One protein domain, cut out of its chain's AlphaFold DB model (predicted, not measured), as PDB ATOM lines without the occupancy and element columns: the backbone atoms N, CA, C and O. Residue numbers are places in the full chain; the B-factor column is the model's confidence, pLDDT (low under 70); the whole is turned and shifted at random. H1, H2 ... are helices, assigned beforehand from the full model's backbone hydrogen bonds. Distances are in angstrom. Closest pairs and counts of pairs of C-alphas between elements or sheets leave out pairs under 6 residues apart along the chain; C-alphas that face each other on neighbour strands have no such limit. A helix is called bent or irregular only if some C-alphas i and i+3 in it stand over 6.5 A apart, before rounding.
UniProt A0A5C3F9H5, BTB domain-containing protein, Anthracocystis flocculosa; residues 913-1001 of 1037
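AT A GLANCE: This is residues 913 to 1001 of the 1037 residues of the protein "BTB domain-containing protein" of Anthracocystis flocculosa (UniProt A0A5C3F9H5). Two long helices, H2 and H4, cross as a skewed X, and the short helix H3 is wedged between their later parts. The very short helix H1 packs on H2, and the last residues, 995 to 1001, trail away beyond H4. The printed part has 89 residues with four named helices, H1, H2, H3 and H4 along the chain, and no named strand; its class is all helix. It is compact, with a radius of gyration of the C-alphas of 13.2 A, and spans 39 by 34 by 22 A.

IN THESE COORDINATES: The printed part begins at Leu 913, whose C-alpha is at (20.839, 22.452, -27.106). H1 is residues 918 to 921, starting with C-alpha 918 at (19.604, 13.776, -21.138). H2 is residues 931 to 949 and measures 26.9 A from first to last C-alpha. H3 is residues 957 to 965 and measures 11.0 A. H4 is residues 976 to 994, 26.9 A long, and ends with C-alpha 994 at (19.607, 21.519, -36.302). None of the helices is bent or irregular.

HOW THE PARTS SIT: H1 touches H2; their closest C-alphas, those of Ala 919 and Ala 935, are 4.7 A apart. H1 and H4 are near each other, with 6 pairs of C-alphas within 10 A, while H1 and H3 are apart. H2 touches H3 with residues 942 to 949 alone, and the closest C-alphas are those of Thr 949 and Ile 960, at 5.7 A. These two form a helical hairpin, running opposite ways at a shallow tilt of 15 degrees. H3 and H4 form a second helical hairpin, running opposite ways at a steep tilt of 38 degrees. H4 touches H3 with residues 983 to 990 alone, and the closest C-alphas are those of Arg 965 and Arg 987, at 5.2 A. H2 and H4 are close but not clearly touching; their closest C-alphas, those of Leu 938 and Ala 982, are 7.1 A apart. They run the same way at a steep tilt of 51 degrees. In H2, H3 and H4 every pair of O of residue i and N of residue i+4 is within hydrogen-bond range; H1 is too short for such a pair, and its 1 pair of O of residue i and N of residue i+3 is within range.

THE WHOLE: The two C-alphas farthest apart, those of Asn 927 and Ser 953, are 41.0 A apart. The first and last printed C-alphas, of Leu 913 and Ala 1001, are 24.0 A apart. The printed part has no cut, and the links H1 to H2, H2 to H3 and H3 to H4, of 9, 7 and 10 residues, are short. The mean pLDDT of the printed part is 89.1; residues 997 to 1001 are under 70 in this predicted model.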
ATOM      1  N   LEU A 913      20.186  23.750 -27.298       94.12
ATOM      2  CA  LEU A 913      20.839  22.452 -27.106       94.12
ATOM      3  C   LEU A 913      21.466  22.324 -25.705       94.12
ATOM      4  O   LEU A 913      21.366  21.268 -25.084       94.12
ATOM      5  N   GLY A 914      22.036  23.410 -25.169       93.75
ATOM      6  CA  GLY A 914      22.536  23.468 -23.789       93.75
ATOM      7  C   GLY A 914      21.447  23.321 -22.717       93.75
ATOM      8  O   GLY A 914      21.731  22.859 -21.613       93.75
ATOM      9  N   LEU A 915      20.195  23.655 -23.049       94.75
ATOM     10  CA  LEU A 915      19.026  23.478 -22.176       94.75
ATOM     11  C   LEU A 915      18.437  22.052 -22.216       94.75
ATOM     12  O   LEU A 915      17.527  21.747 -21.441       94.75
ATOM     13  N   CYS A 916      18.922  21.166 -23.094       94.75
ATOM     14  CA  CYS A 916      18.486  19.770 -23.127       94.75
ATOM     15  C   CYS A 916      19.012  18.993 -21.909       94.75
ATOM     16  O   CYS A 916      20.185  19.106 -21.545       94.75
ATOM     17  N   SER A 917      18.163  18.146 -21.314       95.75
ATOM     18  CA  SER A 917      18.515  17.340 -20.140       95.75
ATOM     19  C   SER A 917      18.420  15.840 -20.443       95.75
ATOM     20  O   SER A 917      17.402  15.215 -20.130       95.75
ATOM     21  N   PRO A 918      19.468  15.230 -21.037       95.62
ATOM     22  CA  PRO A 918      19.604  13.776 -21.138       95.62
ATOM     23  C   PRO A 918      19.207  13.003 -19.870       95.62
ATOM     24  O   PRO A 918      18.553  11.976 -19.984       95.62
ATOM     25  N   ALA A 919      19.495  13.512 -18.665       95.69
ATOM     26  CA  ALA A 919      19.089  12.881 -17.400       95.69
ATOM     27  C   ALA A 919      17.570  12.633 -17.259       95.69
ATOM     28  O   ALA A 919      17.171  11.750 -16.502       95.69
ATOM     29  N   ARG A 920      16.734  13.415 -17.956       96.31
ATOM     30  CA  ARG A 920      15.266  13.281 -17.994       96.31
ATOM     31  C   ARG A 920      14.768  12.709 -19.324       96.31
ATOM     32  O   ARG A 920      13.791  11.971 -19.336       96.31
ATOM     33  N   ASP A 921      15.416  13.080 -20.427       95.62
ATOM     34  CA  ASP A 921      14.894  12.891 -21.787       95.62
ATOM     35  C   ASP A 921      15.481  11.653 -22.512       95.62
ATOM     36  O   ASP A 921      15.072  11.349 -23.637       95.62
ATOM     37  N   TYR A 922      16.442  10.942 -21.899       97.25
ATOM     38  CA  TYR A 922      17.032   9.695 -22.410       97.25
ATOM     39  C   TYR A 922      16.462   8.452 -21.717       97.25
ATOM     40  O   TYR A 922      16.671   8.228 -20.525       97.25
ATOM     41  N   GLU A 923      15.841   7.580 -22.510       95.88
ATOM     42  CA  GLU A 923      15.497   6.216 -22.113       95.88
ATOM     43  C   GLU A 923      16.593   5.246 -22.578       95.88
ATOM     44  O   GLU A 923      17.009   5.246 -23.739       95.88
ATOM     45  N   CYS A 924      17.080   4.407 -21.662       96.00
ATOM     46  CA  CYS A 924      18.120   3.426 -21.962       96.00
ATOM     47  C   CYS A 924      17.528   2.129 -22.547       96.00
ATOM     48  O   CYS A 924      16.335   1.859 -22.438       96.00
ATOM     49  N   HIS A 925      18.373   1.286 -23.148       93.94
ATOM     50  CA  HIS A 925      17.972  -0.025 -23.666       93.94
ATOM     51  C   HIS A 925      17.255  -0.881 -22.599       93.94
ATOM     52  O   HIS A 925      17.748  -0.993 -21.479       93.94
ATOM     53  N   ALA A 926      16.151  -1.547 -22.965       95.12
ATOM     54  CA  ALA A 926      15.253  -2.247 -22.032       95.12
ATOM     55  C   ALA A 926      15.932  -3.301 -21.129       95.12
ATOM     56  O   ALA A 926      15.515  -3.500 -19.995       95.12
ATOM     57  N   ASN A 927      17.008  -3.942 -21.600       95.81
ATOM     58  CA  ASN A 927      17.784  -4.914 -20.814       95.81
ATOM     59  C   ASN A 927      18.910  -4.261 -19.975       95.81
ATOM     60  O   ASN A 927      19.898  -4.924 -19.660       95.81
ATOM     61  N   CYS A 928      18.844  -2.957 -19.691       96.38
ATOM     62  CA  CYS A 928      19.823  -2.284 -18.840       96.38
ATOM     63  C   CYS A 928      19.528  -2.570 -17.355       96.38
ATOM     64  O   CYS A 928      18.400  -2.325 -16.931       96.38
ATOM     65  N   PRO A 929      20.505  -3.029 -16.545       96.38
ATOM     66  CA  PRO A 929      20.280  -3.289 -15.121       96.38
ATOM     67  C   PRO A 929      20.048  -2.005 -14.307       96.38
ATOM     68  O   PRO A 929      19.410  -2.060 -13.263       96.38
ATOM     69  N   ASP A 930      20.538  -0.858 -14.790       96.75
ATOM     70  CA  ASP A 930      20.249   0.465 -14.230       96.75
ATOM     71  C   ASP A 930      20.145   1.512 -15.364       96.75
ATOM     72  O   ASP A 930      21.165   2.023 -15.853       96.75
ATOM     73  N   PRO A 931      18.924   1.832 -15.837       95.25
ATOM     74  CA  PRO A 931      18.725   2.853 -16.860       95.25
ATOM     75  C   PRO A 931      18.973   4.277 -16.333       95.25
ATOM     76  O   PRO A 931      19.408   5.131 -17.107       95.25
ATOM     77  N   HIS A 932      18.760   4.540 -15.037       96.12
ATOM     78  CA  HIS A 932      18.892   5.876 -14.449       96.12
ATOM     79  C   HIS A 932      20.358   6.285 -14.268       96.12
ATOM     80  O   HIS A 932      20.727   7.411 -14.608       96.12
ATOM     81  N   SER A 933      21.224   5.371 -13.824       95.81
ATOM     82  CA  SER A 933      22.674   5.604 -13.802       95.81
ATOM     83  C   SER A 933      23.225   5.818 -15.215       95.81
ATOM     84  O   SER A 933      24.028   6.727 -15.427       95.81
ATOM     85  N   CYS A 934      22.715   5.094 -16.222       96.31
ATOM     86  CA  CYS A 934      23.080   5.355 -17.618       96.31
ATOM     87  C   CYS A 934      22.658   6.757 -18.096       96.31
ATOM     88  O   CYS A 934      23.439   7.417 -18.784       96.31
ATOM     89  N   ALA A 935      21.470   7.238 -17.712       96.19
ATOM     90  CA  ALA A 935      21.019   8.597 -18.019       96.19
ATOM     91  C   ALA A 935      21.857   9.675 -17.300       96.19
ATOM     92  O   ALA A 935      22.216  10.682 -17.911       96.19
ATOM     93  N   ARG A 936      22.248   9.445 -16.037       96.88
ATOM     94  CA  ARG A 936      23.140  10.348 -15.286       96.88
ATOM     95  C   ARG A 936      24.546  10.411 -15.890       96.88
ATOM     96  O   ARG A 936      25.056  11.503 -16.122       96.88
ATOM     97  N   LEU A 937      25.151   9.268 -16.213       95.75
ATOM     98  CA  LEU A 937      26.469   9.215 -16.860       95.75
ATOM     99  C   LEU A 937      26.450   9.858 -18.259       95.75
ATOM    100  O   LEU A 937      27.417  10.512 -18.652       95.75
ATOM    101  N   LEU A 938      25.337   9.733 -18.994       95.69
ATOM    102  CA  LEU A 938      25.129  10.461 -20.247       95.69
ATOM    103  C   LEU A 938      25.018  11.977 -20.016       95.69
ATOM    104  O   LEU A 938      25.639  12.729 -20.761       95.69
ATOM    105  N   GLN A 939      24.300  12.435 -18.986       96.19
ATOM    106  CA  GLN A 939      24.221  13.856 -18.612       96.19
ATOM    107  C   GLN A 939      25.601  14.434 -18.267       96.19
ATOM    108  O   GLN A 939      25.953  15.507 -18.748       96.19
ATOM    109  N   GLU A 940      26.396  13.726 -17.466       95.50
ATOM    110  CA  GLU A 940      27.741  14.160 -17.061       95.50
ATOM    111  C   GLU A 940      28.678  14.270 -18.277       95.50
ATOM    112  O   GLU A 940      29.367  15.281 -18.457       95.50
ATOM    113  N   LYS A 941      28.636  13.282 -19.183       95.06
ATOM    114  CA  LYS A 941      29.380  13.312 -20.455       95.06
ATOM    115  C   LYS A 941      28.883  14.393 -21.412       95.06
ATOM    116  O   LYS A 941      29.711  15.039 -22.048       95.06
ATOM    117  N   TRP A 942      27.574  14.623 -21.485       94.75
ATOM    118  CA  TRP A 942      26.950  15.675 -22.292       94.75
ATOM    119  C   TRP A 942      27.372  17.069 -21.831       94.75
ATOM    120  O   TRP A 942      27.854  17.851 -22.644       94.75
ATOM    121  N   GLN A 943      27.283  17.357 -20.531       95.06
ATOM    122  CA  GLN A 943      27.722  18.636 -19.962       95.06
ATOM    123  C   GLN A 943      29.232  18.850 -20.143       95.06
ATOM    124  O   GLN A 943      29.658  19.943 -20.511       95.06
ATOM    125  N   THR A 944      30.045  17.797 -19.987       93.50
ATOM    126  CA  THR A 944      31.492  17.856 -20.266       93.50
ATOM    127  C   THR A 944      31.780  18.156 -21.744       93.50
ATOM    128  O   THR A 944      32.617  19.002 -22.057       93.50
ATOM    129  N   ALA A 945      31.087  17.486 -22.670       93.06
ATOM    130  CA  ALA A 945      31.229  17.722 -24.107       93.06
ATOM    131  C   ALA A 945      30.754  19.130 -24.504       93.06
ATOM    132  O   ALA A 945      31.436  19.803 -25.273       93.06
ATOM    133  N   TYR A 946      29.647  19.605 -23.924       93.81
ATOM    134  CA  TYR A 946      29.126  20.956 -24.131       93.81
ATOM    135  C   TYR A 946      30.119  22.012 -23.639       93.81
ATOM    136  O   TYR A 946      30.516  22.867 -24.425       93.81
ATOM    137  N   ALA A 947      30.627  21.903 -22.407       92.00
ATOM    138  CA  ALA A 947      31.650  22.809 -21.879       92.00
ATOM    139  C   ALA A 947      32.911  22.870 -22.768       92.00
ATOM    140  O   ALA A 947      33.432  23.954 -23.027       92.00
ATOM    141  N   ASN A 948      33.362  21.730 -23.308       89.88
ATOM    142  CA  ASN A 948      34.501  21.692 -24.231       89.88
ATOM    143  C   ASN A 948      34.255  22.473 -25.541       89.88
ATOM    144  O   ASN A 948      35.211  23.010 -26.095       89.88
ATOM    145  N   THR A 949      33.008  22.604 -26.016       90.00
ATOM    146  CA  THR A 949      32.704  23.365 -27.252       90.00
ATOM    147  C   THR A 949      32.887  24.881 -27.135       90.00
ATOM    148  O   THR A 949      33.023  25.545 -28.158       90.00
ATOM    149  N   PHE A 950      32.966  25.421 -25.915       89.75
ATOM    150  CA  PHE A 950      33.224  26.844 -25.646       89.75
ATOM    151  C   PHE A 950      34.649  27.106 -25.126       89.75
ATOM    152  O   PHE A 950      34.956  28.208 -24.680       89.75
ATOM    153  N   ARG A 951      35.532  26.095 -25.137       88.31
ATOM    154  CA  ARG A 951      36.845  26.165 -24.473       88.31
ATOM    155  C   ARG A 951      37.872  27.061 -25.177       88.31
ATOM    156  O   ARG A 951      38.774  27.557 -24.509       88.31
ATOM    157  N   PHE A 952      37.784  27.210 -26.500       79.25
ATOM    158  CA  PHE A 952      38.881  27.760 -27.314       79.25
ATOM    159  C   PHE A 952      38.541  29.034 -28.097       79.25
ATOM    160  O   PHE A 952      39.454  29.749 -28.488       79.25
ATOM    161  N   SER A 953      37.258  29.321 -28.320       81.06
ATOM    162  CA  SER A 953      36.755  30.503 -29.035       81.06
ATOM    163  C   SER A 953      35.232  30.595 -28.811       81.06
ATOM    164  O   SER A 953      34.662  29.694 -28.177       81.06
ATOM    165  N   PRO A 954      34.519  31.611 -29.337       85.62
ATOM    166  CA  PRO A 954      33.120  31.436 -29.724       85.62
ATOM    167  C   PRO A 954      32.849  30.072 -30.408       85.62
ATOM    168  O   PRO A 954      33.703  29.544 -31.119       85.62
ATOM    169  N   PRO A 955      31.654  29.495 -30.201       87.62
ATOM    170  CA  PRO A 955      31.315  28.128 -30.608       87.62
ATOM    171  C   PRO A 955      31.436  27.885 -32.125       87.62
ATOM    172  O   PRO A 955      30.600  28.361 -32.894       87.62
ATOM    173  N   GLN A 956      32.421  27.085 -32.551       90.94
ATOM    174  CA  GLN A 956      32.615  26.707 -33.961       90.94
ATOM    175  C   GLN A 956      31.680  25.544 -34.365       90.94
ATOM    176  O   GLN A 956      31.721  24.491 -33.713       90.94
ATOM    177  N   PRO A 957      30.868  25.663 -35.437       90.56
ATOM    178  CA  PRO A 957      30.015  24.588 -35.944       90.56
ATOM    179  C   PRO A 957      30.682  23.219 -36.127       90.56
ATOM    180  O   PRO A 957      30.089  22.215 -35.723       90.56
ATOM    181  N   SER A 958      31.894  23.136 -36.682       87.94
ATOM    182  CA  SER A 958      32.590  21.851 -36.866       87.94
ATOM    183  C   SER A 958      33.082  21.222 -35.557       87.94
ATOM    184  O   SER A 958      32.903  20.014 -35.362       87.94
ATOM    185  N   ALA A 959      33.618  22.015 -34.624       88.56
ATOM    186  CA  ALA A 959      33.998  21.538 -33.291       88.56
ATOM    187  C   ALA A 959      32.775  21.033 -32.505       88.56
ATOM    188  O   ALA A 959      32.818  19.977 -31.872       88.56
ATOM    189  N   ILE A 960      31.650  21.746 -32.605       90.62
ATOM    190  CA  ILE A 960      30.362  21.373 -32.005       90.62
ATOM    191  C   ILE A 960      29.797  20.091 -32.587       90.62
ATOM    192  O   ILE A 960      29.383  19.207 -31.835       90.62
ATOM    193  N   PHE A 961      29.811  19.972 -33.913       88.25
ATOM    194  CA  PHE A 961      29.383  18.766 -34.599       88.25
ATOM    195  C   PHE A 961      30.158  17.550 -34.081       88.25
ATOM    196  O   PHE A 961      29.546  16.573 -33.653       88.25
ATOM    197  N   ARG A 962      31.489  17.647 -34.015       87.94
ATOM    198  CA  ARG A 962      32.348  16.571 -33.513       87.94
ATOM    199  C   ARG A 962      32.093  16.253 -32.034       87.94
ATOM    200  O   ARG A 962      31.775  15.118 -31.683       87.94
ATOM    201  N   HIS A 963      32.199  17.243 -31.150       89.50
ATOM    202  CA  HIS A 963      32.125  17.002 -29.706       89.50
ATOM    203  C   HIS A 963      30.728  16.577 -29.232       89.50
ATOM    204  O   HIS A 963      30.632  15.678 -28.394       89.50
ATOM    205  N   LEU A 964      29.651  17.168 -29.767       90.25
ATOM    206  CA  LEU A 964      28.284  16.890 -29.308       90.25
ATOM    207  C   LEU A 964      27.579  15.789 -30.102       90.25
ATOM    208  O   LEU A 964      26.950  14.936 -29.480       90.25
ATOM    209  N   ARG A 965      27.668  15.749 -31.440       89.31
ATOM    210  CA  ARG A 965      26.925  14.749 -32.237       89.31
ATOM    211  C   ARG A 965      27.548  13.354 -32.162       89.31
ATOM    212  O   ARG A 965      26.842  12.350 -32.272       89.31
ATOM    213  N   GLU A 966      28.864  13.267 -31.993       87.31
ATOM    214  CA  GLU A 966      29.580  11.984 -32.003       87.31
ATOM    215  C   GLU A 966      29.832  11.438 -30.586       87.31
ATOM    216  O   GLU A 966      29.975  10.219 -30.412       87.31
ATOM    217  N   LEU A 967      29.811  12.320 -29.572       86.56
ATOM    218  CA  LEU A 967      30.349  12.078 -28.226       86.56
ATOM    219  C   LEU A 967      31.719  11.395 -28.328       86.56
ATOM    220  O   LEU A 967      31.914  10.233 -27.938       86.56
ATOM    221  N   ASP A 968      32.632  12.133 -28.960       78.50
ATOM    222  CA  ASP A 968      33.970  11.684 -29.315       78.50
ATOM    223  C   ASP A 968      34.804  11.452 -28.039       78.50
ATOM    224  O   ASP A 968      34.874  12.312 -27.158       78.50
ATOM    225  N   GLY A 969      35.389  10.257 -27.902       78.75
ATOM    226  CA  GLY A 969      36.163   9.858 -26.720       78.75
ATOM    227  C   GLY A 969      35.840   8.472 -26.143       78.75
ATOM    228  O   GLY A 969      35.051   7.690 -26.684       78.75
ATOM    229  N   ALA A 970      36.501   8.174 -25.018       72.81
ATOM    230  CA  ALA A 970      36.490   6.874 -24.345       72.81
ATOM    231  C   ALA A 970      35.084   6.428 -23.874       72.81
ATOM    232  O   ALA A 970      34.274   7.281 -23.471       72.81
ATOM    233  N   PRO A 971      34.799   5.104 -23.884       84.75
ATOM    234  CA  PRO A 971      33.520   4.551 -23.446       84.75
ATOM    235  C   PRO A 971      33.171   4.989 -22.023       84.75
ATOM    236  O   PRO A 971      34.028   5.077 -21.150       84.75
ATOM    237  N   PHE A 972      31.895   5.314 -21.819       87.56
ATOM    238  CA  PHE A 972      31.399   5.954 -20.597       87.56
ATOM    239  C   PHE A 972      30.227   5.226 -19.936       87.56
ATOM    240  O   PHE A 972      29.808   5.605 -18.849       87.56
ATOM    241  N   LEU A 973      29.719   4.173 -20.580       89.31
ATOM    242  CA  LEU A 973      28.770   3.221 -20.016       89.31
ATOM    243  C   LEU A 973      29.424   1.841 -20.086       89.31
ATOM    244  O   LEU A 973      30.014   1.500 -21.109       89.31
ATOM    245  N   ALA A 974      29.304   1.047 -19.021       85.62
ATOM    246  CA  ALA A 974      29.959  -0.262 -18.924       85.62
ATOM    247  C   ALA A 974      29.465  -1.283 -19.971       85.62
ATOM    248  O   ALA A 974      30.170  -2.237 -20.284       85.62
ATOM    249  N   MET A 975      28.265  -1.085 -20.531       87.75
ATOM    250  CA  MET A 975      27.712  -1.935 -21.587       87.75
ATOM    251  C   MET A 975      27.707  -1.218 -22.938       87.75
ATOM    252  O   MET A 975      27.070  -0.173 -23.102       87.75
ATOM    253  N   SER A 976      28.336  -1.845 -23.934       91.50
ATOM    254  CA  SER A 976      28.395  -1.363 -25.321       91.50
ATOM    255  C   SER A 976      27.011  -1.135 -25.937       91.50
ATOM    256  O   SER A 976      26.820  -0.153 -26.643       91.50
ATOM    257  N   ALA A 977      26.018  -1.967 -25.599       93.56
ATOM    258  CA  ALA A 977      24.627  -1.775 -26.016       93.56
ATOM    259  C   ALA A 977      24.065  -0.418 -25.550       93.56
ATOM    260  O   ALA A 977      23.560   0.353 -26.364       93.56
ATOM    261  N   CYS A 978      24.218  -0.084 -24.265       95.19
ATOM    262  CA  CYS A 978      23.763   1.194 -23.717       95.19
ATOM    263  C   CYS A 978      24.540   2.372 -24.319       95.19
ATOM    264  O   CYS A 978      23.944   3.402 -24.622       95.19
ATOM    265  N   GLN A 979      25.848   2.219 -24.562       94.69
ATOM    266  CA  GLN A 979      26.654   3.235 -25.251       94.69
ATOM    267  C   GLN A 979      26.169   3.479 -26.693       94.69
ATOM    268  O   GLN A 979      26.128   4.627 -27.141       94.69
ATOM    269  N   SER A 980      25.777   2.426 -27.417       93.69
ATOM    270  CA  SER A 980      25.191   2.535 -28.757       93.69
ATOM    271  C   SER A 980      23.834   3.242 -28.731       93.69
ATOM    272  O   SER A 980      23.619   4.144 -29.542       93.69
ATOM    273  N   THR A 981      22.949   2.903 -27.786       95.00
ATOM    274  CA  THR A 981      21.655   3.587 -27.600       95.00
ATOM    275  C   THR A 981      21.843   5.064 -27.244       95.00
ATOM    276  O   THR A 981      21.214   5.917 -27.866       95.00
ATOM    277  N   ALA A 982      22.767   5.388 -26.336       95.19
ATOM    278  CA  ALA A 982      23.103   6.764 -25.970       95.19
ATOM    279  C   ALA A 982      23.623   7.580 -27.166       95.19
ATOM    280  O   ALA A 982      23.116   8.668 -27.440       95.19
ATOM    281  N   ARG A 983      24.578   7.041 -27.938       94.12
ATOM    282  CA  ARG A 983      25.081   7.697 -29.161       94.12
ATOM    283  C   ARG A 983      23.990   7.875 -30.222       94.12
ATOM    284  O   ARG A 983      23.959   8.911 -30.878       94.12
ATOM    285  N   ALA A 984      23.088   6.907 -30.388       93.81
ATOM    286  CA  ALA A 984      21.958   7.030 -31.308       93.81
ATOM    287  C   ALA A 984      20.969   8.124 -30.865       93.81
ATOM    288  O   ALA A 984      20.579   8.957 -31.681       93.81
ATOM    289  N   TRP A 985      20.616   8.172 -29.577       95.31
ATOM    290  CA  TRP A 985      19.729   9.196 -29.019       95.31
ATOM    291  C   TRP A 985      20.326  10.606 -29.142       95.31
ATOM    292  O   TRP A 985      19.623  11.518 -29.571       95.31
ATOM    293  N   VAL A 986      21.624  10.785 -28.857       94.69
ATOM    294  CA  VAL A 986      22.291  12.095 -28.985       94.69
ATOM    295  C   VAL A 986      22.347  12.562 -30.440       94.69
ATOM    296  O   VAL A 986      22.045  13.723 -30.711       94.69
ATOM    297  N   ARG A 987      22.644  11.665 -31.391       92.88
ATOM    298  CA  ARG A 987      22.568  11.977 -32.829       92.88
ATOM    299  C   ARG A 987      21.164  12.435 -33.217       92.88
ATOM    300  O   ARG A 987      21.016  13.517 -33.766       92.88
ATOM    301  N   LEU A 988      20.131  11.687 -32.824       93.25
ATOM    302  CA  LEU A 988      18.734  12.050 -33.088       93.25
ATOM    303  C   LEU A 988      18.281  13.328 -32.362       93.25
ATOM    304  O   LEU A 988      17.377  14.007 -32.844       93.25
ATOM    305  N   LEU A 989      18.855  13.683 -31.207       93.12
ATOM    306  CA  LEU A 989      18.632  14.986 -30.570       93.12
ATOM    307  C   LEU A 989      19.250  16.109 -31.409       93.12
ATOM    308  O   LEU A 989      18.545  17.047 -31.772       93.12
ATOM    309  N   PHE A 990      20.536  15.991 -31.742       92.88
ATOM    310  CA  PHE A 990      21.280  16.970 -32.532       92.88
ATOM    311  C   PHE A 990      20.630  17.193 -33.909       92.88
ATOM    312  O   PHE A 990      20.406  18.330 -34.317       92.88
ATOM    313  N   ASP A 991      20.239  16.111 -34.581       91.62
ATOM    314  CA  ASP A 991      19.663  16.145 -35.928       91.62
ATOM    315  C   ASP A 991      18.275  16.802 -35.942       91.62
ATOM    316  O   ASP A 991      18.010  17.659 -36.784       91.62
ATOM    317  N   ARG A 992      17.426  16.529 -34.938       91.62
ATOM    318  CA  ARG A 992      16.168  17.274 -34.733       91.62
ATOM    319  C   ARG A 992      16.406  18.743 -34.371       91.62
ATOM    320  O   ARG A 992      15.647  19.606 -34.806       91.62
ATOM    321  N   MET A 993      17.440  19.040 -33.584       90.06
ATOM    322  CA  MET A 993      17.743  20.399 -33.117       90.06
ATOM    323  C   MET A 993      18.279  21.315 -34.219       90.06
ATOM    324  O   MET A 993      17.921  22.496 -34.238       90.06
ATOM    325  N   PHE A 994      19.071  20.785 -35.151       90.19
ATOM    326  CA  PHE A 994      19.607  21.519 -36.302       90.19
ATOM    327  C   PHE A 994      18.851  21.262 -37.617       90.19
ATOM    328  O   PHE A 994      19.273  21.758 -38.656       90.19
ATOM    329  N   SER A 995      17.737  20.520 -37.585       87.50
ATOM    330  CA  SER A 995      16.967  20.136 -38.781       87.50
ATOM    331  C   SER A 995      17.843  19.492 -39.866       87.50
ATOM    332  O   SER A 995      17.754  19.821 -41.044       87.50
ATOM    333  N   LEU A 996      18.722  18.581 -39.444       78.38
ATOM    334  CA  LEU A 996      19.515  17.744 -40.337       78.38
ATOM    335  C   LEU A 996      18.646  16.537 -40.697       78.38
ATOM    336  O   LEU A 996      18.369  15.722 -39.819       78.38
ATOM    337  N   ASP A 997      18.191  16.447 -41.949       55.16
ATOM    338  CA  ASP A 997      17.074  15.588 -42.392       55.16
ATOM    339  C   ASP A 997      17.347  14.066 -42.370       55.16
ATOM    340  O   ASP A 997      17.235  13.346 -43.369       55.16
ATOM    341  N   THR A 998      17.644  13.512 -41.195       50.72
ATOM    342  CA  THR A 998      17.631  12.070 -40.956       50.72
ATOM    343  C   THR A 998      16.192  11.561 -40.879       50.72
ATOM    344  O   THR A 998      15.669  11.350 -39.785       50.72
ATOM    345  N   LEU A 999      15.570  11.361 -42.048       47.91
ATOM    346  CA  LEU A 999      14.879  10.121 -42.450       47.91
ATOM    347  C   LEU A 999      14.244  10.271 -43.857       47.91
ATOM    348  O   LEU A 999      13.087  10.660 -43.986       47.91
ATOM    349  N   HIS A1000      14.985   9.826 -44.884       44.56
ATOM    350  CA  HIS A1000      14.547   9.521 -46.269       44.56
ATOM    351  C   HIS A1000      14.622  10.595 -47.383       44.56
ATOM    352  O   HIS A1000      14.064  10.361 -48.454       44.56
ATOM    353  N   ALA A1001      15.374  11.694 -47.240       35.69
ATOM    354  CA  ALA A1001      15.685  12.582 -48.374       35.69
ATOM    355  C   ALA A1001      17.166  13.027 -48.402       35.69
ATOM    356  O   ALA A1001      17.780  13.158 -47.346       35.69
TER     357      ALA A1001